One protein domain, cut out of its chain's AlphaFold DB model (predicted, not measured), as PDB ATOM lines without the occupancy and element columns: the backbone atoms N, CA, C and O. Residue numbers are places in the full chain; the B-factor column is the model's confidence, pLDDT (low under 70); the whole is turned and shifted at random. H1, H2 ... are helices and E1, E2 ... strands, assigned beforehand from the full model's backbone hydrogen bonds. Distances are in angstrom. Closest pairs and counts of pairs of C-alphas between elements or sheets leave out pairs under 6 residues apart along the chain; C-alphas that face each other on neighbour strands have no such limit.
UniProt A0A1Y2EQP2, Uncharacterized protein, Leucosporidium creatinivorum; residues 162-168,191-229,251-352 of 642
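What this domain is: This is residues 162 to 168, 191 to 229 and 251 to 352 of the 642 residues of an uncharacterized protein of Leucosporidium creatinivorum (UniProt A0A1Y2EQP2). Two small sheets, E1 E2 E3 E7 and E4 E6 E5, lie face to face as a sandwich with crossed strands, and H4 leads from E7 at one end of it to a small hairpin of E8 and E9. H2 and H3 sit by the three-stranded sheet, and from H2 a long arm, residues 262 to 273, leads away to H1, far from this body. The printed part has 148 residues with four named helices and nine named strands, in the order E1 E2 E3 E4 H1 H2 H3 E5 E6 E7 H4 E8 E9; the three sheets are antiparallel and the class is mixed, helices and strands. The whole is loose, with a radius of gyration of the C-alphas of 18.2 A, and elongated, spanning 63 by 39 by 25 A.

Where its parts are: Find C-alpha 165 at (-30.108, 1.147, -19.271), where E1 begins and runs to 168. Past a cut come E2, residues 191 to 198, 23.0 A long, E3, 205 to 213, 24.0 A, and E4, 220 to 226, 18.6 A. Past the second cut, look for H1, 254 to 261, 10.5 A, then H2, 274 to 279, H3, 283 to 287, and E5, 289 to 291. E6, 298 to 306, 23.0 A, bends by 57 degrees at residue 301. E7, 315 to 321, 19.4 A, is followed by H4, 322 to 327, E8, 328 to 331, and E9, 345 to 348, which ends at C-alpha 348, (-14.226, -19.014, -22.556).

How they stand to each other: In the strongly twisted sheet E1 E2 E3 E7, look for N 166 and O 194 of E1 and E2, 2.9 A, N 197 and O 207 of the hairpin E2 and E3, 2.8 A, and N 208 and O 320 of E3 and E7, 2.8 A. In the other sheet, find N 221 and O 305 of E4 and E6, 2.9 A, and N 290 and O 300 of the hairpin E5 and E6, 2.9 A. The sheets' facing parts are 10.0 A centre to centre, their strands at 43 degrees; the closest C-alphas of E2 and E4 are Ala 197 and Ala 222, 5.7 A. H2 only grazes the sheet E4 E6 E5; H3 is on it, only just over E5, with 3 of its 5 C-alphas falling there. H4 is on the four-stranded sheet at a height of 7.1 A, over none of its strands. The hairpin E8 and E9 has N 329 and O 347 at 2.9 A. In H1, H2, H3 and H4 every O i to N i+4 pair is within hydrogen-bond range.

The domain as a whole: The C-alphas farthest apart, Leu 261 and Gly 310, are 63.4 A apart. Residues 169 to 190 and 230 to 250 are not printed, with C-alpha gaps of 6.5 A and 32.8 A. The links H1 to H2 and E8 to E9 are long. Mean pLDDT of the printed part is 90.6; residues 336 to 340 are under 70.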
ATOM      1  N   ARG A 162     -33.365   1.811 -15.766       90.38
ATOM      2  CA  ARG A 162     -34.065   3.045 -16.167       90.38
ATOM      3  C   ARG A 162     -33.865   3.287 -17.661       90.38
ATOM      4  O   ARG A 162     -32.729   3.330 -18.123       90.38
ATOM      5  N   GLY A 163     -34.958   3.432 -18.412       86.12
ATOM      6  CA  GLY A 163     -34.910   3.735 -19.851       86.12
ATOM      7  C   GLY A 163     -34.132   2.712 -20.690       86.12
ATOM      8  O   GLY A 163     -33.399   3.102 -21.589       86.12
ATOM      9  N   GLY A 164     -34.213   1.418 -20.352       88.56
ATOM     10  CA  GLY A 164     -33.456   0.356 -21.034       88.56
ATOM     11  C   GLY A 164     -31.968   0.272 -20.661       88.56
ATOM     12  O   GLY A 164     -31.272  -0.624 -21.129       88.56
ATOM     13  N   VAL A 165     -31.483   1.156 -19.784       91.12
ATOM     14  CA  VAL A 165     -30.108   1.147 -19.271       91.12
ATOM     15  C   VAL A 165     -30.085   0.517 -17.884       91.12
ATOM     16  O   VAL A 165     -30.921   0.818 -17.025       91.12
ATOM     17  N   LYS A 166     -29.115  -0.367 -17.654       91.88
ATOM     18  CA  LYS A 166     -28.894  -1.023 -16.367       91.88
ATOM     19  C   LYS A 166     -27.781  -0.312 -15.607       91.88
ATOM     20  O   LYS A 166     -26.637  -0.295 -16.049       91.88
ATOM     21  N   TYR A 167     -28.097   0.221 -14.439       90.25
ATOM     22  CA  TYR A 167     -27.170   0.956 -13.587       90.25
ATOM     23  C   TYR A 167     -26.737   0.105 -12.399       90.25
ATOM     24  O   TYR A 167     -27.563  -0.536 -11.749       90.25
ATOM     25  N   ALA A 168     -25.441   0.126 -12.094       85.88
ATOM     26  CA  ALA A 168     -24.919  -0.394 -10.836       85.88
ATOM     27  C   ALA A 168     -24.694   0.784  -9.883       85.88
ATOM     28  O   ALA A 168     -23.724   1.543 -10.018       85.88
ATOM     29  N   LYS A 191     -22.022   4.527 -10.746       84.94
ATOM     30  CA  LYS A 191     -20.639   4.492 -11.253       84.94
ATOM     31  C   LYS A 191     -20.486   3.655 -12.522       84.94
ATOM     32  O   LYS A 191     -19.417   3.630 -13.131       84.94
ATOM     33  N   LEU A 192     -21.527   2.900 -12.871       90.00
ATOM     34  CA  LEU A 192     -21.524   1.971 -13.990       90.00
ATOM     35  C   LEU A 192     -22.903   1.920 -14.645       90.00
ATOM     36  O   LEU A 192     -23.903   1.765 -13.944       90.00
ATOM     37  N   ALA A 193     -22.926   2.017 -15.972       93.50
ATOM     38  CA  ALA A 193     -24.117   1.869 -16.798       93.50
ATOM     39  C   ALA A 193     -23.847   0.826 -17.887       93.50
ATOM     40  O   ALA A 193     -22.816   0.871 -18.554       93.50
ATOM     41  N   GLU A 194     -24.760  -0.121 -18.062       94.81
ATOM     42  CA  GLU A 194     -24.747  -1.094 -19.149       94.81
ATOM     43  C   GLU A 194     -25.907  -0.775 -20.094       94.81
ATOM     44  O   GLU A 194     -27.063  -0.745 -19.664       94.81
ATOM     45  N   LEU A 195     -25.607  -0.559 -21.372       95.44
ATOM     46  CA  LEU A 195     -26.608  -0.348 -22.416       95.44
ATOM     47  C   LEU A 195     -26.352  -1.270 -23.607       95.44
ATOM     48  O   LEU A 195     -25.214  -1.650 -23.888       95.44
ATOM     49  N   GLN A 196     -27.423  -1.644 -24.298       96.12
ATOM     50  CA  GLN A 196     -27.342  -2.389 -25.550       96.12
ATOM     51  C   GLN A 196     -27.214  -1.408 -26.719       96.12
ATOM     52  O   GLN A 196     -27.899  -0.388 -26.753       96.12
ATOM     53  N   ALA A 197     -26.339  -1.722 -27.668       96.75
ATOM     54  CA  ALA A 197     -26.219  -1.014 -28.933       96.75
ATOM     55  C   ALA A 197     -26.814  -1.880 -30.046       96.75
ATOM     56  O   ALA A 197     -26.335  -2.990 -30.310       96.75
ATOM     57  N   SER A 198     -27.841  -1.348 -30.698       97.44
ATOM     58  CA  SER A 198     -28.485  -1.946 -31.864       97.44
ATOM     59  C   SER A 198     -28.280  -1.043 -33.070       97.44
ATOM     60  O   SER A 198     -28.217   0.177 -32.930       97.44
ATOM     61  N   CYS A 199     -28.139  -1.640 -34.251       97.56
ATOM     62  CA  CYS A 199     -27.977  -0.883 -35.485       97.56
ATOM     63  C   CYS A 199     -29.218  -0.025 -35.741       97.56
ATOM     64  O   CYS A 199     -30.317  -0.565 -35.817       97.56
ATOM     65  N   TYR A 200     -29.039   1.276 -35.950       96.19
ATOM     66  CA  TYR A 200     -30.136   2.195 -36.248       96.19
ATOM     67  C   TYR A 200     -30.890   1.792 -37.525       96.19
ATOM     68  O   TYR A 200     -32.114   1.800 -37.541       96.19
ATOM     69  N   SER A 201     -30.168   1.357 -38.565       96.62
ATOM     70  CA  SER A 201     -30.773   1.012 -39.859       96.62
ATOM     71  C   SER A 201     -31.517  -0.330 -39.879       96.62
ATOM     72  O   SER A 201     -32.586  -0.420 -40.469       96.62
ATOM     73  N   CYS A 202     -30.961  -1.388 -39.276       97.19
ATOM     74  CA  CYS A 202     -31.523  -2.745 -39.369       97.19
ATOM     75  C   CYS A 202     -32.030  -3.318 -38.038       97.19
ATOM     76  O   CYS A 202     -32.426  -4.478 -37.988       97.19
ATOM     77  N   GLY A 203     -31.941  -2.571 -36.935       96.81
ATOM     78  CA  GLY A 203     -32.379  -2.997 -35.601       96.81
ATOM     79  C   GLY A 203     -31.532  -4.093 -34.941       96.81
ATOM     80  O   GLY A 203     -31.719  -4.378 -33.760       96.81
ATOM     81  N   THR A 204     -30.576  -4.696 -35.657       96.75
ATOM     82  CA  THR A 204     -29.783  -5.826 -35.150       96.75
ATOM     83  C   THR A 204     -28.954  -5.422 -33.935       96.75
ATOM     84  O   THR A 204     -28.102  -4.527 -34.008       96.75
ATOM     85  N   ALA A 205     -29.161  -6.125 -32.823       95.56
ATOM     86  CA  ALA A 205     -28.359  -5.977 -31.621       95.56
ATOM     87  C   ALA A 205     -26.900  -6.354 -31.939       95.56
ATOM     88  O   ALA A 205     -26.618  -7.463 -32.385       95.56
ATOM     89  N   SER A 206     -25.968  -5.416 -31.757       96.00
ATOM     90  CA  SER A 206     -24.575  -5.572 -32.211       96.00
ATOM     91  C   SER A 206     -23.549  -5.567 -31.077       96.00
ATOM     92  O   SER A 206     -22.552  -6.293 -31.150       96.00
ATOM     93  N   ALA A 207     -23.805  -4.827 -29.995       97.06
ATOM     94  CA  ALA A 207     -22.898  -4.779 -28.851       97.06
ATOM     95  C   ALA A 207     -23.600  -4.546 -27.510       97.06
ATOM     96  O   ALA A 207     -24.706  -4.013 -27.438       97.06
ATOM     97  N   LYS A 208     -22.878  -4.859 -26.436       96.88
ATOM     98  CA  LYS A 208     -23.086  -4.330 -25.093       96.88
ATOM     99  C   LYS A 208     -22.026  -3.265 -24.820       96.88
ATOM    100  O   LYS A 208     -20.835  -3.529 -24.971       96.88
ATOM    101  N   LEU A 209     -22.461  -2.090 -24.385       96.44
ATOM    102  CA  LEU A 209     -21.590  -1.007 -23.947       96.44
ATOM    103  C   LEU A 209     -21.613  -0.939 -22.420       96.44
ATOM    104  O   LEU A 209     -22.683  -0.959 -21.808       96.44
ATOM    105  N   ILE A 210     -20.439  -0.860 -21.803       94.75
ATOM    106  CA  ILE A 210     -20.271  -0.672 -20.361       94.75
ATOM    107  C   ILE A 210     -19.593   0.678 -20.151       94.75
ATOM    108  O   ILE A 210     -18.423   0.859 -20.485       94.75
ATOM    109  N   LEU A 211     -20.336   1.630 -19.593       94.88
ATOM    110  CA  LEU A 211     -19.849   2.969 -19.279       94.88
ATOM    111  C   LEU A 211     -19.409   3.024 -17.825       94.88
ATOM    112  O   LEU A 211     -20.131   2.574 -16.932       94.88
ATOM    113  N   ARG A 212     -18.231   3.596 -17.585       91.56
ATOM    114  CA  ARG A 212     -17.664   3.786 -16.247       91.56
ATOM    115  C   ARG A 212     -17.278   5.243 -16.067       91.56
ATOM    116  O   ARG A 212     -16.507   5.781 -16.861       91.56
ATOM    117  N   GLY A 213     -17.791   5.862 -15.015       89.62
ATOM    118  CA  GLY A 213     -17.574   7.272 -14.702       89.62
ATOM    119  C   GLY A 213     -18.074   7.603 -13.300       89.62
ATOM    120  O   GLY A 213     -18.643   6.749 -12.622       89.62
ATOM    121  N   ASN A 214     -17.844   8.837 -12.853       84.31
ATOM    122  CA  ASN A 214     -18.314   9.296 -11.539       84.31
ATOM    123  C   ASN A 214     -19.824   9.564 -11.513       84.31
ATOM    124  O   ASN A 214     -20.438   9.512 -10.450       84.31
ATOM    125  N   ASP A 215     -20.396   9.851 -12.679       86.69
ATOM    126  CA  ASP A 215     -21.815  10.083 -12.885       86.69
ATOM    127  C   ASP A 215     -22.173   9.577 -14.281       86.69
ATOM    128  O   ASP A 215     -21.816  10.198 -15.278       86.69
ATOM    129  N   VAL A 216     -22.769   8.392 -14.373       87.50
ATOM    130  CA  VAL A 216     -23.210   7.833 -15.665       87.50
ATOM    131  C   VAL A 216     -24.727   7.864 -15.820       87.50
ATOM    132  O   VAL A 216     -25.250   7.314 -16.784       87.50
ATOM    133  N   GLU A 217     -25.444   8.537 -14.915       87.56
ATOM    134  CA  GLU A 217     -26.909   8.650 -14.934       87.56
ATOM    135  C   GLU A 217     -27.417   9.742 -15.888       87.56
ATOM    136  O   GLU A 217     -28.492  10.288 -15.682       87.56
ATOM    137  N   PHE A 218     -26.693  10.046 -16.969       90.44
ATOM    138  CA  PHE A 218     -27.074  11.072 -17.951       90.44
ATOM    139  C   PHE A 218     -28.028  10.555 -19.054       90.44
ATOM    140  O   PHE A 218     -28.209  11.179 -20.099       90.44
ATOM    141  N   GLY A 219     -28.633   9.381 -18.845       91.75
ATOM    142  CA  GLY A 219     -29.490   8.726 -19.835       91.75
ATOM    143  C   GLY A 219     -28.740   8.420 -21.138       91.75
ATOM    144  O   GLY A 219     -29.146   8.921 -22.189       91.75
ATOM    145  N   PRO A 220     -27.639   7.646 -21.099       94.56
ATOM    146  CA  PRO A 220     -26.840   7.350 -22.280       94.56
ATOM    147  C   PRO A 220     -27.660   6.623 -23.350       94.56
ATOM    148  O   PRO A 220     -28.371   5.661 -23.055       94.56
ATOM    149  N   ARG A 221     -27.506   7.048 -24.606       94.56
ATOM    150  CA  ARG A 221     -28.033   6.368 -25.797       94.56
ATOM    151  C   ARG A 221     -26.909   6.134 -26.795       94.56
ATOM    152  O   ARG A 221     -26.101   7.027 -27.036       94.56
ATOM    153  N   ALA A 222     -26.860   4.938 -27.366       95.31
ATOM    154  CA  ALA A 222     -25.921   4.615 -28.429       95.31
ATOM    155  C   ALA A 222     -26.558   4.928 -29.785       95.31
ATOM    156  O   ALA A 222     -27.583   4.346 -30.131       95.31
ATOM    157  N   GLU A 223     -25.939   5.814 -30.556       95.62
ATOM    158  CA  GLU A 223     -26.195   5.922 -31.989       95.62
ATOM    159  C   GLU A 223     -25.170   5.053 -32.695       95.62
ATOM    160  O   GLU A 223     -23.978   5.345 -32.650       95.62
ATOM    161  N   PHE A 224     -25.620   3.952 -33.284       96.19
ATOM    162  CA  PHE A 224     -24.740   2.920 -33.807       96.19
ATOM    163  C   PHE A 224     -25.255   2.396 -35.145       96.19
ATOM    164  O   PHE A 224     -26.435   2.074 -35.275       96.19
ATOM    165  N   THR A 225     -24.352   2.229 -36.107       97.00
ATOM    166  CA  THR A 225     -24.623   1.594 -37.399       97.00
ATOM    167  C   THR A 225     -23.642   0.443 -37.598       97.00
ATOM    168  O   THR A 225     -22.426   0.632 -37.534       97.00
ATOM    169  N   CYS A 226     -24.162  -0.770 -37.810       96.06
ATOM    170  CA  CYS A 226     -23.330  -1.958 -38.006       96.06
ATOM    171  C   CYS A 226     -22.595  -1.913 -39.350       96.06
ATOM    172  O   CYS A 226     -23.056  -1.267 -40.288       96.06
ATOM    173  N   LEU A 227     -21.502  -2.674 -39.470       93.19
ATOM    174  CA  LEU A 227     -20.691  -2.722 -40.696       93.19
ATOM    175  C   LEU A 227     -21.492  -3.014 -41.976       93.19
ATOM    176  O   LEU A 227     -21.137  -2.509 -43.031       93.19
ATOM    177  N   ARG A 228     -22.569  -3.809 -41.893       93.19
ATOM    178  CA  ARG A 228     -23.405  -4.166 -43.055       93.19
ATOM    179  C   ARG A 228     -24.287  -3.021 -43.549       93.19
ATOM    180  O   ARG A 228     -24.737  -3.057 -44.684       93.19
ATOM    181  N   CYS A 229     -24.585  -2.058 -42.681       94.25
ATOM    182  CA  CYS A 229     -25.450  -0.921 -42.986       94.25
ATOM    183  C   CYS A 229     -24.660   0.371 -43.207       94.25
ATOM    184  O   CYS A 229     -25.267   1.401 -43.496       94.25
ATOM    185  N   SER A 251      -8.463 -27.856 -38.957       92.75
ATOM    186  CA  SER A 251      -8.613 -28.960 -39.916       92.75
ATOM    187  C   SER A 251      -7.323 -29.695 -40.258       92.75
ATOM    188  O   SER A 251      -7.382 -30.822 -40.736       92.75
ATOM    189  N   ASP A 252      -6.177 -29.055 -40.039       91.19
ATOM    190  CA  ASP A 252      -4.865 -29.595 -40.387       91.19
ATOM    191  C   ASP A 252      -4.205 -30.287 -39.176       91.19
ATOM    192  O   ASP A 252      -3.061 -30.734 -39.236       91.19
ATOM    193  N   THR A 253      -4.926 -30.380 -38.053       92.75
ATOM    194  CA  THR A 253      -4.462 -31.006 -36.812       92.75
ATOM    195  C   THR A 253      -4.888 -32.466 -36.711       92.75
ATOM    196  O   THR A 253      -5.904 -32.883 -37.267       92.75
ATOM    197  N   MET A 254      -4.160 -33.235 -35.897       93.38
ATOM    198  CA  MET A 254      -4.574 -34.590 -35.530       93.38
ATOM    199  C   MET A 254      -5.954 -34.596 -34.856       93.38
ATOM    200  O   MET A 254      -6.760 -35.478 -35.122       93.38
ATOM    201  N   SER A 255      -6.265 -33.585 -34.041       94.69
ATOM    202  CA  SER A 255      -7.561 -33.468 -33.366       94.69
ATOM    203  C   SER A 255      -8.738 -33.411 -34.334       94.69
ATOM    204  O   SER A 255      -9.765 -34.034 -34.071       94.69
ATOM    205  N   ALA A 256      -8.573 -32.718 -35.462       95.38
ATOM    206  CA  ALA A 256      -9.565 -32.701 -36.529       95.38
ATOM    207  C   ALA A 256      -9.684 -34.054 -37.241       95.38
ATOM    208  O   ALA A 256     -10.783 -34.459 -37.603       95.38
ATOM    209  N   ALA A 257      -8.582 -34.778 -37.429       94.56
ATOM    210  CA  ALA A 257      -8.649 -36.123 -37.994       94.56
ATOM    211  C   ALA A 257      -9.373 -37.107 -37.060       94.56
ATOM    212  O   ALA A 257     -10.161 -37.923 -37.529       94.56
ATOM    213  N   VAL A 258      -9.173 -36.987 -35.743       94.56
ATOM    214  CA  VAL A 258      -9.946 -37.747 -34.748       94.56
ATOM    215  C   VAL A 258     -11.426 -37.347 -34.791       94.56
ATOM    216  O   VAL A 258     -12.281 -38.223 -34.786       94.56
ATOM    217  N   ASP A 259     -11.747 -36.056 -34.938       96.06
ATOM    218  CA  ASP A 259     -13.136 -35.607 -35.134       96.06
ATOM    219  C   ASP A 259     -13.780 -36.250 -36.368       96.06
ATOM    220  O   ASP A 259     -14.901 -36.740 -36.288       96.06
ATOM    221  N   GLN A 260     -13.071 -36.295 -37.497       95.69
ATOM    222  CA  GLN A 260     -13.567 -36.949 -38.713       95.69
ATOM    223  C   GLN A 260     -13.800 -38.448 -38.499       95.69
ATOM    224  O   GLN A 260     -14.816 -38.969 -38.958       95.69
ATOM    225  N   LEU A 261     -12.896 -39.123 -37.781       94.25
ATOM    226  CA  LEU A 261     -13.028 -40.537 -37.423       94.25
ATOM    227  C   LEU A 261     -14.254 -40.791 -36.529       94.25
ATOM    228  O   LEU A 261     -14.946 -41.790 -36.702       94.25
ATOM    229  N   GLU A 262     -14.553 -39.867 -35.617       93.44
ATOM    230  CA  GLU A 262     -15.725 -39.891 -34.729       93.44
ATOM    231  C   GLU A 262     -17.023 -39.422 -35.423       93.44
ATOM    232  O   GLU A 262     -18.089 -39.393 -34.806       93.44
ATOM    233  N   GLY A 263     -16.966 -39.053 -36.708       95.38
ATOM    234  CA  GLY A 263     -18.114 -38.561 -37.475       95.38
ATOM    235  C   GLY A 263     -18.503 -37.108 -37.171       95.38
ATOM    236  O   GLY A 263     -19.583 -36.656 -37.559       95.38
ATOM    237  N   HIS A 264     -17.642 -36.351 -36.491       94.50
ATOM    238  CA  HIS A 264     -17.838 -34.933 -36.223       94.50
ATOM    239  C   HIS A 264     -17.432 -34.070 -37.433       94.50
ATOM    240  O   HIS A 264     -16.362 -34.254 -38.019       94.50
ATOM    241  N   PRO A 265     -18.259 -33.082 -37.824       94.50
ATOM    242  CA  PRO A 265     -17.955 -32.232 -38.966       94.50
ATOM    243  C   PRO A 265     -16.809 -31.266 -38.646       94.50
ATOM    244  O   PRO A 265     -16.945 -30.381 -37.802       94.50
ATOM    245  N   VAL A 266     -15.713 -31.360 -39.398       94.00
ATOM    246  CA  VAL A 266     -14.595 -30.411 -39.324       94.00
ATOM    247  C   VAL A 266     -14.821 -29.279 -40.315       94.00
ATOM    248  O   VAL A 266     -14.841 -29.486 -41.529       94.00
ATOM    249  N   ARG A 267     -14.983 -28.055 -39.806       89.88
ATOM    250  CA  ARG A 267     -15.202 -26.865 -40.638       89.88
ATOM    251  C   ARG A 267     -13.936 -26.026 -40.723       89.88
ATOM    252  O   ARG A 267     -13.374 -25.629 -39.708       89.88
ATOM    253  N   ARG A 268     -13.540 -25.663 -41.943       87.88
ATOM    254  CA  ARG A 268     -12.563 -24.590 -42.163       87.88
ATOM    255  C   ARG A 268     -13.253 -23.244 -41.984       87.88
ATOM    256  O   ARG A 268     -13.824 -22.687 -42.919       87.88
ATOM    257  N   THR A 269     -13.240 -22.743 -40.753       82.00
ATOM    258  CA  THR A 269     -13.809 -21.432 -40.436       82.00
ATOM    259  C   THR A 269     -12.772 -20.348 -40.701       82.00
ATOM    260  O   THR A 269     -11.755 -20.258 -40.012       82.00
ATOM    261  N   ARG A 270     -13.041 -19.486 -41.685       82.88
ATOM    262  CA  ARG A 270     -12.223 -18.294 -41.915       82.88
ATOM    263  C   ARG A 270     -12.477 -17.281 -40.800       82.88
ATOM    264  O   ARG A 270     -13.586 -16.764 -40.663       82.88
ATOM    265  N   ILE A 271     -11.443 -16.977 -40.023       83.62
ATOM    266  CA  ILE A 271     -11.487 -15.900 -39.037       83.62
ATOM    267  C   ILE A 271     -11.274 -14.573 -39.763       83.62
ATOM    268  O   ILE A 271     -10.271 -14.381 -40.447       83.62
ATOM    269  N   ILE A 272     -12.213 -13.643 -39.590       85.00
ATOM    270  CA  ILE A 272     -12.027 -12.255 -40.016       85.00
ATOM    271  C   ILE A 272     -11.175 -11.556 -38.959       85.00
ATOM    272  O   ILE A 272     -11.624 -11.406 -37.820       85.00
ATOM    273  N   THR A 273      -9.966 -11.129 -39.323       85.44
ATOM    274  CA  THR A 273      -9.041 -10.482 -38.379       85.44
ATOM    275  C   THR A 273      -9.479  -9.047 -38.047       85.44
ATOM    276  O   THR A 273     -10.219  -8.423 -38.823       85.44
ATOM    277  N   PRO A 274      -9.021  -8.472 -36.918       87.00
ATOM    278  CA  PRO A 274      -9.241  -7.061 -36.592       87.00
ATOM    279  C   PRO A 274      -8.909  -6.108 -37.748       87.00
ATOM    280  O   PRO A 274      -9.712  -5.244 -38.105       87.00
ATOM    281  N   GLU A 275      -7.770  -6.319 -38.404       86.25
ATOM    282  CA  GLU A 275      -7.275  -5.489 -39.504       86.25
ATOM    283  C   GLU A 275      -8.209  -5.557 -40.717       86.25
ATOM    284  O   GLU A 275      -8.494  -4.535 -41.344       86.25
ATOM    285  N   GLN A 276      -8.743  -6.744 -41.018       86.44
ATOM    286  CA  GLN A 276      -9.682  -6.948 -42.120       86.44
ATOM    287  C   GLN A 276     -11.007  -6.218 -41.885       86.44
ATOM    288  O   GLN A 276     -11.530  -5.610 -42.818       86.44
ATOM    289  N   THR A 277     -11.519  -6.200 -40.646       86.81
ATOM    290  CA  THR A 277     -12.762  -5.467 -40.331       86.81
ATOM    291  C   THR A 277     -12.637  -3.956 -40.517       86.81
ATOM    292  O   THR A 277     -13.618  -3.294 -40.847       86.81
ATOM    293  N   ALA A 278     -11.433  -3.401 -40.347       86.31
ATOM    294  CA  ALA A 278     -11.182  -1.971 -40.492       86.31
ATOM    295  C   ALA A 278     -10.770  -1.560 -41.915       86.31
ATOM    296  O   ALA A 278     -10.928  -0.394 -42.278       86.31
ATOM    297  N   LYS A 279     -10.212  -2.478 -42.718       86.19
ATOM    298  CA  LYS A 279      -9.499  -2.167 -43.972       86.19
ATOM    299  C   LYS A 279     -10.312  -1.286 -44.924       86.19
ATOM    300  O   LYS A 279      -9.822  -0.236 -45.343       86.19
ATOM    301  N   HIS A 280     -11.559  -1.672 -45.180       84.25
ATOM    302  CA  HIS A 280     -12.431  -1.058 -46.188       84.25
ATOM    303  C   HIS A 280     -13.333   0.059 -45.654       84.25
ATOM    304  O   HIS A 280     -14.176   0.561 -46.386       84.25
ATOM    305  N   LEU A 281     -13.162   0.469 -44.394       86.75
ATOM    306  CA  LEU A 281     -13.944   1.570 -43.847       86.75
ATOM    307  C   LEU A 281     -13.381   2.930 -44.302       86.75
ATOM    308  O   LEU A 281     -12.167   3.157 -44.165       86.75
ATOM    309  N   PRO A 282     -14.240   3.852 -44.779       88.25
ATOM    310  CA  PRO A 282     -13.891   5.257 -44.963       88.25
ATOM    311  C   PRO A 282     -13.257   5.877 -43.708       88.25
ATOM    312  O   PRO A 282     -13.526   5.467 -42.574       88.25
ATOM    313  N   ALA A 283     -12.400   6.887 -43.892       89.81
ATOM    314  CA  ALA A 283     -11.646   7.508 -42.795       89.81
ATOM    315  C   ALA A 283     -12.549   8.117 -41.705       89.81
ATOM    316  O   ALA A 283     -12.193   8.112 -40.526       89.81
ATOM    317  N   GLU A 284     -13.726   8.611 -42.087       89.62
ATOM    318  CA  GLU A 284     -14.748   9.104 -41.162       89.62
ATOM    319  C   GLU A 284     -15.265   8.012 -40.218       89.62
ATOM    320  O   GLU A 284     -15.240   8.198 -38.998       89.62
ATOM    321  N   TYR A 285     -15.616   6.838 -40.749       89.25
ATOM    322  CA  TYR A 285     -16.095   5.712 -39.953       89.25
ATOM    323  C   TYR A 285     -14.980   5.068 -39.140       89.25
ATOM    324  O   TYR A 285     -15.239   4.595 -38.041       89.25
ATOM    325  N   LYS A 286     -13.727   5.109 -39.613       89.25
ATOM    326  CA  LYS A 286     -12.566   4.696 -38.808       89.25
ATOM    327  C   LYS A 286     -12.416   5.547 -37.545       89.25
ATOM    328  O   LYS A 286     -12.150   4.998 -36.481       89.25
ATOM    329  N   ARG A 287     -12.629   6.870 -37.629       90.44
ATOM    330  CA  ARG A 287     -12.587   7.770 -36.456       90.44
ATOM    331  C   ARG A 287     -13.730   7.522 -35.471       90.44
ATOM    332  O   ARG A 287     -13.549   7.725 -34.277       90.44
ATOM    333  N   GLN A 288     -14.884   7.083 -35.969       93.50
ATOM    334  CA  GLN A 288     -16.063   6.732 -35.169       93.50
ATOM    335  C   GLN A 288     -16.177   5.222 -34.908       93.50
ATOM    336  O   GLN A 288     -17.229   4.742 -34.483       93.50
ATOM    337  N   GLY A 289     -15.121   4.462 -35.204       93.44
ATOM    338  CA  GLY A 289     -15.145   3.010 -35.164       93.44
ATOM    339  C   GLY A 289     -15.391   2.518 -33.746       93.44
ATOM    340  O   GLY A 289     -14.624   2.808 -32.829       93.44
ATOM    341  N   MET A 290     -16.453   1.740 -33.569       95.25
ATOM    342  CA  MET A 290     -16.684   1.012 -32.331       95.25
ATOM    343  C   MET A 290     -15.914  -0.303 -32.406       95.25
ATOM    344  O   MET A 290     -16.254  -1.189 -33.192       95.25
ATOM    345  N   ILE A 291     -14.852  -0.404 -31.610       95.62
ATOM    346  CA  ILE A 291     -13.953  -1.559 -31.562       95.62
ATOM    347  C   ILE A 291     -14.316  -2.405 -30.350       95.62
ATOM    348  O   ILE A 291     -14.427  -1.878 -29.248       95.62
ATOM    349  N   CYS A 292     -14.500  -3.708 -30.541       95.69
ATOM    350  CA  CYS A 292     -14.763  -4.613 -29.433       95.69
ATOM    351  C   CYS A 292     -13.502  -4.827 -28.575       95.69
ATOM    352  O   CYS A 292     -12.522  -5.356 -29.079       95.69
ATOM    353  N   ASP A 293     -13.566  -4.564 -27.268       93.88
ATOM    354  CA  ASP A 293     -12.469  -4.761 -26.298       93.88
ATOM    355  C   ASP A 293     -12.083  -6.237 -26.051       93.88
ATOM    356  O   ASP A 293     -11.207  -6.522 -25.235       93.88
ATOM    357  N   VAL A 294     -12.765  -7.191 -26.695       93.62
ATOM    358  CA  VAL A 294     -12.536  -8.636 -26.519       93.62
ATOM    359  C   VAL A 294     -11.841  -9.246 -27.733       93.62
ATOM    360  O   VAL A 294     -10.854  -9.953 -27.577       93.62
ATOM    361  N   CYS A 295     -12.353  -8.986 -28.939       93.31
ATOM    362  CA  CYS A 295     -11.792  -9.528 -30.183       93.31
ATOM    363  C   CYS A 295     -11.069  -8.487 -31.044       93.31
ATOM    364  O   CYS A 295     -10.625  -8.831 -32.132       93.31
ATOM    365  N   ASP A 296     -11.006  -7.225 -30.611       93.25
ATOM    366  CA  ASP A 296     -10.393  -6.084 -31.309       93.25
ATOM    367  C   ASP A 296     -10.972  -5.763 -32.700       93.25
ATOM    368  O   ASP A 296     -10.469  -4.890 -33.406       93.25
ATOM    369  N   ARG A 297     -12.061  -6.423 -33.109       94.12
ATOM    370  CA  ARG A 297     -12.747  -6.142 -34.375       94.12
ATOM    371  C   ARG A 297     -13.539  -4.846 -34.302       94.12
ATOM    372  O   ARG A 297     -14.216  -4.579 -33.305       94.12
ATOM    373  N   VAL A 298     -13.529  -4.096 -35.401       95.19
ATOM    374  CA  VAL A 298     -14.513  -3.034 -35.623       95.19
ATOM    375  C   VAL A 298     -15.860  -3.708 -35.850       95.19
ATOM    376  O   VAL A 298     -15.965  -4.618 -36.668       95.19
ATOM    377  N   ILE A 299     -16.890  -3.302 -35.114       96.00
ATOM    378  CA  ILE A 299     -18.236  -3.896 -35.225       96.00
ATOM    379  C   ILE A 299     -19.257  -2.962 -35.870       96.00
ATOM    380  O   ILE A 299     -20.335  -3.388 -36.284       96.00
ATOM    381  N   GLY A 300     -18.895  -1.693 -36.001       95.44
ATOM    382  CA  GLY A 300     -19.681  -0.650 -36.634       95.44
ATOM    383  C   GLY A 300     -19.070   0.712 -36.343       95.44
ATOM    384  O   GLY A 300     -17.958   0.802 -35.819       95.44
ATOM    385  N   ALA A 301     -19.814   1.764 -36.651       95.75
ATOM    386  CA  ALA A 301     -19.447   3.131 -36.320       95.75
ATOM    387  C   ALA A 301     -20.583   3.813 -35.563       95.75
ATOM    388  O   ALA A 301     -21.755   3.461 -35.728       95.75
ATOM    389  N   GLY A 302     -20.237   4.767 -34.706       94.44
ATOM    390  CA  GLY A 302     -21.239   5.501 -33.958       94.44
ATOM    391  C   GLY A 302     -20.694   6.306 -32.790       94.44
ATOM    392  O   GLY A 302     -19.486   6.416 -32.585       94.44
ATOM    393  N   THR A 303     -21.608   6.860 -31.998       94.75
ATOM    394  CA  THR A 303     -21.290   7.680 -30.824       94.75
ATOM    395  C   THR A 303     -22.259   7.408 -29.674       94.75
ATOM    396  O   THR A 303     -23.300   6.773 -29.842       94.75
ATOM    397  N   ILE A 304     -21.904   7.865 -28.471       94.94
ATOM    398  CA  ILE A 304     -22.770   7.793 -27.291       94.94
ATOM    399  C   ILE A 304     -23.241   9.208 -26.978       94.94
ATOM    400  O   ILE A 304     -22.417  10.094 -26.756       94.94
ATOM    401  N   LYS A 305     -24.560   9.407 -26.946       93.94
ATOM    402  CA  LYS A 305     -25.198  10.695 -26.662       93.94
ATOM    403  C   LYS A 305     -25.913  10.690 -25.315       93.94
ATOM    404  O   LYS A 305     -26.266   9.639 -24.779       93.94
ATOM    405  N   SER A 306     -26.120  11.890 -24.781       93.94
ATOM    406  CA  SER A 306     -26.957  12.140 -23.608       93.94
ATOM    407  C   SER A 306     -28.416  12.301 -24.023       93.94
ATOM    408  O   SER A 306     -28.696  12.958 -25.024       93.94
ATOM    409  N   SER A 307     -29.344  11.724 -23.254       91.00
ATOM    410  CA  SER A 307     -30.779  12.016 -23.413       91.00
ATOM    411  C   SER A 307     -31.164  13.358 -22.787       91.00
ATOM    412  O   SER A 307     -32.226  13.889 -23.096       91.00
ATOM    413  N   TYR A 308     -30.331  13.882 -21.888       90.38
ATOM    414  CA  TYR A 308     -30.560  15.156 -21.216       90.38
ATOM    415  C   TYR A 308     -29.794  16.291 -21.902       90.38
ATOM    416  O   TYR A 308     -28.718  16.039 -22.457       90.38
ATOM    417  N   PRO A 309     -30.311  17.532 -21.840       88.50
ATOM    418  CA  PRO A 309     -29.619  18.698 -22.372       88.50
ATOM    419  C   PRO A 309     -28.287  18.927 -21.645       88.50
ATOM    420  O   PRO A 309     -28.194  18.779 -20.428       88.50
ATOM    421  N   GLY A 310     -27.265  19.318 -22.409       88.31
ATOM    422  CA  GLY A 310     -25.911  19.573 -21.915       88.31
ATOM    423  C   GLY A 310     -24.883  18.524 -22.361       88.31
ATOM    424  O   GLY A 310     -25.241  17.473 -22.903       88.31
ATOM    425  N   PRO A 311     -23.584  18.814 -22.184       87.62
ATOM    426  CA  PRO A 311     -22.524  17.872 -22.515       87.62
ATOM    427  C   PRO A 311     -22.565  16.667 -21.561       87.62
ATOM    428  O   PRO A 311     -22.793  16.844 -20.360       87.62
ATOM    429  N   PRO A 312     -22.328  15.436 -22.054       87.62
ATOM    430  CA  PRO A 312     -22.261  14.284 -21.174       87.62
ATOM    431  C   PRO A 312     -21.056  14.409 -20.220       87.62
ATOM    432  O   PRO A 312     -20.019  14.965 -20.598       87.62
ATOM    433  N   PRO A 313     -21.158  13.875 -18.991       89.06
ATOM    434  CA  PRO A 313     -20.043  13.845 -18.051       89.06
ATOM    435  C   PRO A 313     -18.876  13.014 -18.605       89.06
ATOM    436  O   PRO A 313     -19.035  12.216 -19.525       89.06
ATOM    437  N   ALA A 314     -17.686  13.161 -18.021       91.38
ATOM    438  CA  ALA A 314     -16.546  12.337 -18.406       91.38
ATOM    439  C   ALA A 314     -16.781  10.861 -18.028       91.38
ATOM    440  O   ALA A 314     -16.990  10.525 -16.858       91.38
ATOM    441  N   PHE A 315     -16.695   9.972 -19.016       93.38
ATOM    442  CA  PHE A 315     -16.778   8.526 -18.829       93.38
ATOM    443  C   PHE A 315     -15.786   7.792 -19.731       93.38
ATOM    444  O   PHE A 315     -15.206   8.337 -20.667       93.38
ATOM    445  N   THR A 316     -15.602   6.515 -19.430       93.62
ATOM    446  CA  THR A 316     -14.877   5.563 -20.265       93.62
ATOM    447  C   THR A 316     -15.844   4.487 -20.739       93.62
ATOM    448  O   THR A 316     -16.745   4.096 -19.996       93.62
ATOM    449  N   THR A 317     -15.661   4.030 -21.973       94.00
ATOM    450  CA  THR A 317     -16.518   3.025 -22.604       94.00
ATOM    451  C   THR A 317     -15.723   1.761 -22.841       94.00
ATOM    452  O   THR A 317     -14.603   1.818 -23.345       94.00
ATOM    453  N   GLU A 318     -16.341   0.640 -22.506       94.50
ATOM    454  CA  GLU A 318     -15.938  -0.694 -22.917       94.50
ATOM    455  C   GLU A 318     -17.031  -1.272 -23.821       94.50
ATOM    456  O   GLU A 318     -18.215  -1.229 -23.480       94.50
ATOM    457  N   ILE A 319     -16.646  -1.774 -24.988       95.94
ATOM    458  CA  ILE A 319     -17.527  -2.246 -26.052       95.94
ATOM    459  C   ILE A 319     -17.315  -3.748 -26.215       95.94
ATOM    460  O   ILE A 319     -16.223  -4.217 -26.521       95.94
ATOM    461  N   ILE A 320     -18.376  -4.532 -26.062       96.50
ATOM    462  CA  ILE A 320     -18.320  -5.987 -26.212       96.50
ATOM    463  C   ILE A 320     -19.334  -6.386 -27.273       96.50
ATOM    464  O   ILE A 320     -20.532  -6.194 -27.086       96.50
ATOM    465  N   CYS A 321     -18.881  -6.945 -28.392       97.19
ATOM    466  CA  CYS A 321     -19.795  -7.429 -29.422       97.19
ATOM    467  C   CYS A 321     -20.600  -8.635 -28.918       97.19
ATOM    468  O   CYS A 321     -20.111  -9.391 -28.075       97.19
ATOM    469  N   TYR A 322     -21.815  -8.841 -29.432       95.94
ATOM    470  CA  TYR A 322     -22.646  -9.974 -28.997       95.94
ATOM    471  C   TYR A 322     -21.972 -11.343 -29.156       95.94
ATOM    472  O   TYR A 322     -21.983 -12.089 -28.178       95.94
ATOM    473  N   PRO A 323     -21.282 -11.648 -30.274       94.88
ATOM    474  CA  PRO A 323     -20.545 -12.906 -30.387       94.88
ATOM    475  C   PRO A 323     -19.531 -13.120 -29.251       94.88
ATOM    476  O   PRO A 323     -19.413 -14.216 -28.708       94.88
ATOM    477  N   CYS A 324     -18.817 -12.069 -28.831       95.94
ATOM    478  CA  CYS A 324     -17.890 -12.166 -27.702       95.94
ATOM    479  C   CYS A 324     -18.610 -12.256 -26.355       95.94
ATOM    480  O   CYS A 324     -18.141 -12.953 -25.459       95.94
ATOM    481  N   LEU A 325     -19.745 -11.571 -26.203       95.31
ATOM    482  CA  LEU A 325     -20.562 -11.641 -24.995       95.31
ATOM    483  C   LEU A 325     -21.135 -13.045 -24.780       95.31
ATOM    484  O   LEU A 325     -21.320 -13.451 -23.634       95.31
ATOM    485  N   GLU A 326     -21.421 -13.782 -25.853       95.44
ATOM    486  CA  GLU A 326     -21.900 -15.163 -25.813       95.44
ATOM    487  C   GLU A 326     -20.798 -16.145 -25.426       95.44
ATOM    488  O   GLU A 326     -21.033 -16.969 -24.545       95.44
ATOM    489  N   LYS A 327     -19.596 -15.998 -25.988       96.00
ATOM    490  CA  LYS A 327     -18.484 -16.941 -25.792       96.00
ATOM    491  C   LYS A 327     -17.632 -16.679 -24.553       96.00
ATOM    492  O   LYS A 327     -17.089 -17.610 -23.967       96.00
ATOM    493  N   TYR A 328     -17.480 -15.418 -24.143       96.06
ATOM    494  CA  TYR A 328     -16.457 -15.032 -23.170       96.06
ATOM    495  C   TYR A 328     -17.022 -14.379 -21.912       96.06
ATOM    496  O   TYR A 328     -18.089 -13.762 -21.893       96.06
ATOM    497  N   LYS A 329     -16.256 -14.497 -20.828       93.50
ATOM    498  CA  LYS A 329     -16.506 -13.840 -19.545       93.50
ATOM    499  C   LYS A 329     -15.178 -13.422 -18.902       93.50
ATOM    500  O   LYS A 329     -14.184 -14.138 -19.039       93.50
ATOM    501  N   PRO A 330     -15.118 -12.278 -18.199       92.31
ATOM    502  CA  PRO A 330     -13.915 -11.874 -17.489       92.31
ATOM    503  C   PRO A 330     -13.778 -12.660 -16.180       92.31
ATOM    504  O   PRO A 330     -14.702 -12.706 -15.365       92.31
ATOM    505  N   CYS A 331     -12.615 -13.270 -15.964       92.25
ATOM    506  CA  CYS A 331     -12.289 -13.952 -14.716       92.25
ATOM    507  C   CYS A 331     -11.717 -12.972 -13.688       92.25
ATOM    508  O   CYS A 331     -10.635 -12.421 -13.908       92.25
ATOM    509  N   SER A 332     -12.392 -12.813 -12.542       87.31
ATOM    510  CA  SER A 332     -11.995 -11.855 -11.495       87.31
ATOM    511  C   SER A 332     -10.638 -12.150 -10.852       87.31
ATOM    512  O   SER A 332     -10.008 -11.234 -10.328       87.31
ATOM    513  N   ASP A 333     -10.172 -13.399 -10.919       86.81
ATOM    514  CA  ASP A 333      -8.954 -13.848 -10.238       86.81
ATOM    515  C   ASP A 333      -7.746 -13.986 -11.170       86.81
ATOM    516  O   ASP A 333      -6.613 -14.059 -10.694       86.81
ATOM    517  N   CYS A 334      -7.947 -13.974 -12.492       84.75
ATOM    518  CA  CYS A 334      -6.890 -14.167 -13.496       84.75
ATOM    519  C   CYS A 334      -5.864 -13.017 -13.614       84.75
ATOM    520  O   CYS A 334      -5.078 -13.007 -14.563       84.75
ATOM    521  N   GLY A 335      -5.812 -12.092 -12.647       70.00
ATOM    522  CA  GLY A 335      -4.808 -11.025 -12.560       70.00
ATOM    523  C   GLY A 335      -4.885  -9.980 -13.684       70.00
ATOM    524  O   GLY A 335      -5.373 -10.239 -14.780       70.00
ATOM    525  N   GLY A 336      -4.422  -8.759 -13.391       59.62
ATOM    526  CA  GLY A 336      -4.605  -7.563 -14.222       59.62
ATOM    527  C   GLY A 336      -4.115  -7.703 -15.668       59.62
ATOM    528  O   GLY A 336      -2.980  -8.114 -15.916       59.62
ATOM    529  N   GLY A 337      -4.976  -7.340 -16.622       54.81
ATOM    530  CA  GLY A 337      -4.591  -7.168 -18.026       54.81
ATOM    531  C   GLY A 337      -5.517  -7.789 -19.069       54.81
ATOM    532  O   GLY A 337      -5.035  -8.068 -20.160       54.81
ATOM    533  N   GLY A 338      -6.790  -8.066 -18.770       51.12
ATOM    534  CA  GLY A 338      -7.743  -8.552 -19.779       51.12
ATOM    535  C   GLY A 338      -8.469  -7.493 -20.576       51.12
ATOM    536  O   GLY A 338      -9.186  -7.848 -21.491       51.12
ATOM    537  N   GLY A 339      -8.334  -6.221 -20.234       53.75
ATOM    538  CA  GLY A 339      -9.012  -5.154 -20.951       53.75
ATOM    539  C   GLY A 339      -8.649  -3.806 -20.360       53.75
ATOM    540  O   GLY A 339      -8.057  -3.726 -19.279       53.75
ATOM    541  N   ARG A 340      -9.010  -2.736 -21.071       63.22
ATOM    542  CA  ARG A 340      -8.730  -1.365 -20.634       63.22
ATOM    543  C   ARG A 340      -9.428  -1.025 -19.311       63.22
ATOM    544  O   ARG A 340      -8.911  -0.206 -18.557       63.22
ATOM    545  N   LEU A 341     -10.590  -1.635 -19.038       72.12
ATOM    546  CA  LEU A 341     -11.506  -1.193 -17.977       72.12
ATOM    547  C   LEU A 341     -12.102  -2.320 -17.111       72.12
ATOM    548  O   LEU A 341     -12.394  -2.081 -15.935       72.12
ATOM    549  N   THR A 342     -12.291  -3.537 -17.637       74.81
ATOM    550  CA  THR A 342     -12.793  -4.669 -16.837       74.81
ATOM    551  C   THR A 342     -11.690  -5.320 -15.998       74.81
ATOM    552  O   THR A 342     -10.633  -5.667 -16.529       74.81
ATOM    553  N   PRO A 343     -11.926  -5.555 -14.690       76.12
ATOM    554  CA  PRO A 343     -11.002  -6.323 -13.868       76.12
ATOM    555  C   PRO A 343     -11.017  -7.801 -14.280       76.12
ATOM    556  O   PRO A 343     -12.073  -8.434 -14.298       76.12
ATOM    557  N   GLY A 344      -9.837  -8.358 -14.559       84.81
ATOM    558  CA  GLY A 344      -9.665  -9.771 -14.905       84.81
ATOM    559  C   GLY A 344      -9.187 -10.003 -16.332       84.81
ATOM    560  O   GLY A 344      -8.912  -9.043 -17.044       84.81
ATOM    561  N   ARG A 345      -9.080 -11.276 -16.738       89.56
ATOM    562  CA  ARG A 345      -8.809 -11.701 -18.127       89.56
ATOM    563  C   ARG A 345     -10.037 -12.340 -18.754       89.56
ATOM    564  O   ARG A 345     -10.703 -13.122 -18.078       89.56
ATOM    565  N   TRP A 346     -10.318 -12.036 -20.022       92.31
ATOM    566  CA  TRP A 346     -11.365 -12.723 -20.780       92.31
ATOM    567  C   TRP A 346     -10.992 -14.190 -21.005       92.31
ATOM    568  O   TRP A 346      -9.844 -14.526 -21.317       92.31
ATOM    569  N   ARG A 347     -11.968 -15.066 -20.782       94.06
ATOM    570  CA  ARG A 347     -11.865 -16.523 -20.883       94.06
ATOM    571  C   ARG A 347     -13.156 -17.075 -21.472       94.06
ATOM    572  O   ARG A 347     -14.206 -16.454 -21.295       94.06
ATOM    573  N   CYS A 348     -13.068 -18.220 -22.137       96.38
ATOM    574  CA  CYS A 348     -14.226 -19.014 -22.556       96.38
ATOM    575  C   CYS A 348     -15.157 -19.279 -21.362       96.38
ATOM    576  O   CYS A 348     -14.679 -19.514 -20.247       96.38
ATOM    577  N   LYS A 349     -16.473 -19.167 -21.556       95.88
ATOM    578  CA  LYS A 349     -17.470 -19.318 -20.479       95.88
ATOM    579  C   LYS A 349     -17.511 -20.724 -19.896       95.88
ATOM    580  O   LYS A 349     -17.830 -20.871 -18.723       95.88
ATOM    581  N   GLU A 350     -17.136 -21.708 -20.690       95.19
ATOM    582  CA  GLU A 350     -17.028 -23.124 -20.363       95.19
ATOM    583  C   GLU A 350     -16.023 -23.358 -19.225       95.19
ATOM    584  O   GLU A 350     -16.183 -24.263 -18.415       95.19
ATOM    585  N   LEU A 351     -15.046 -22.459 -19.062       94.50
ATOM    586  CA  LEU A 351     -14.117 -22.480 -17.933       94.50
ATOM    587  C   LEU A 351     -14.728 -21.989 -16.614       94.50
ATOM    588  O   LEU A 351     -14.024 -21.981 -15.605       94.50
ATOM    589  N   PHE A 352     -15.966 -21.493 -16.593       93.19
ATOM    590  CA  PHE A 352     -16.592 -20.942 -15.393       93.19
ATOM    591  C   PHE A 352     -17.633 -21.912 -14.844       93.19
ATOM    592  O   PHE A 352     -18.676 -22.100 -15.470       93.19
TER     593      PHE A 352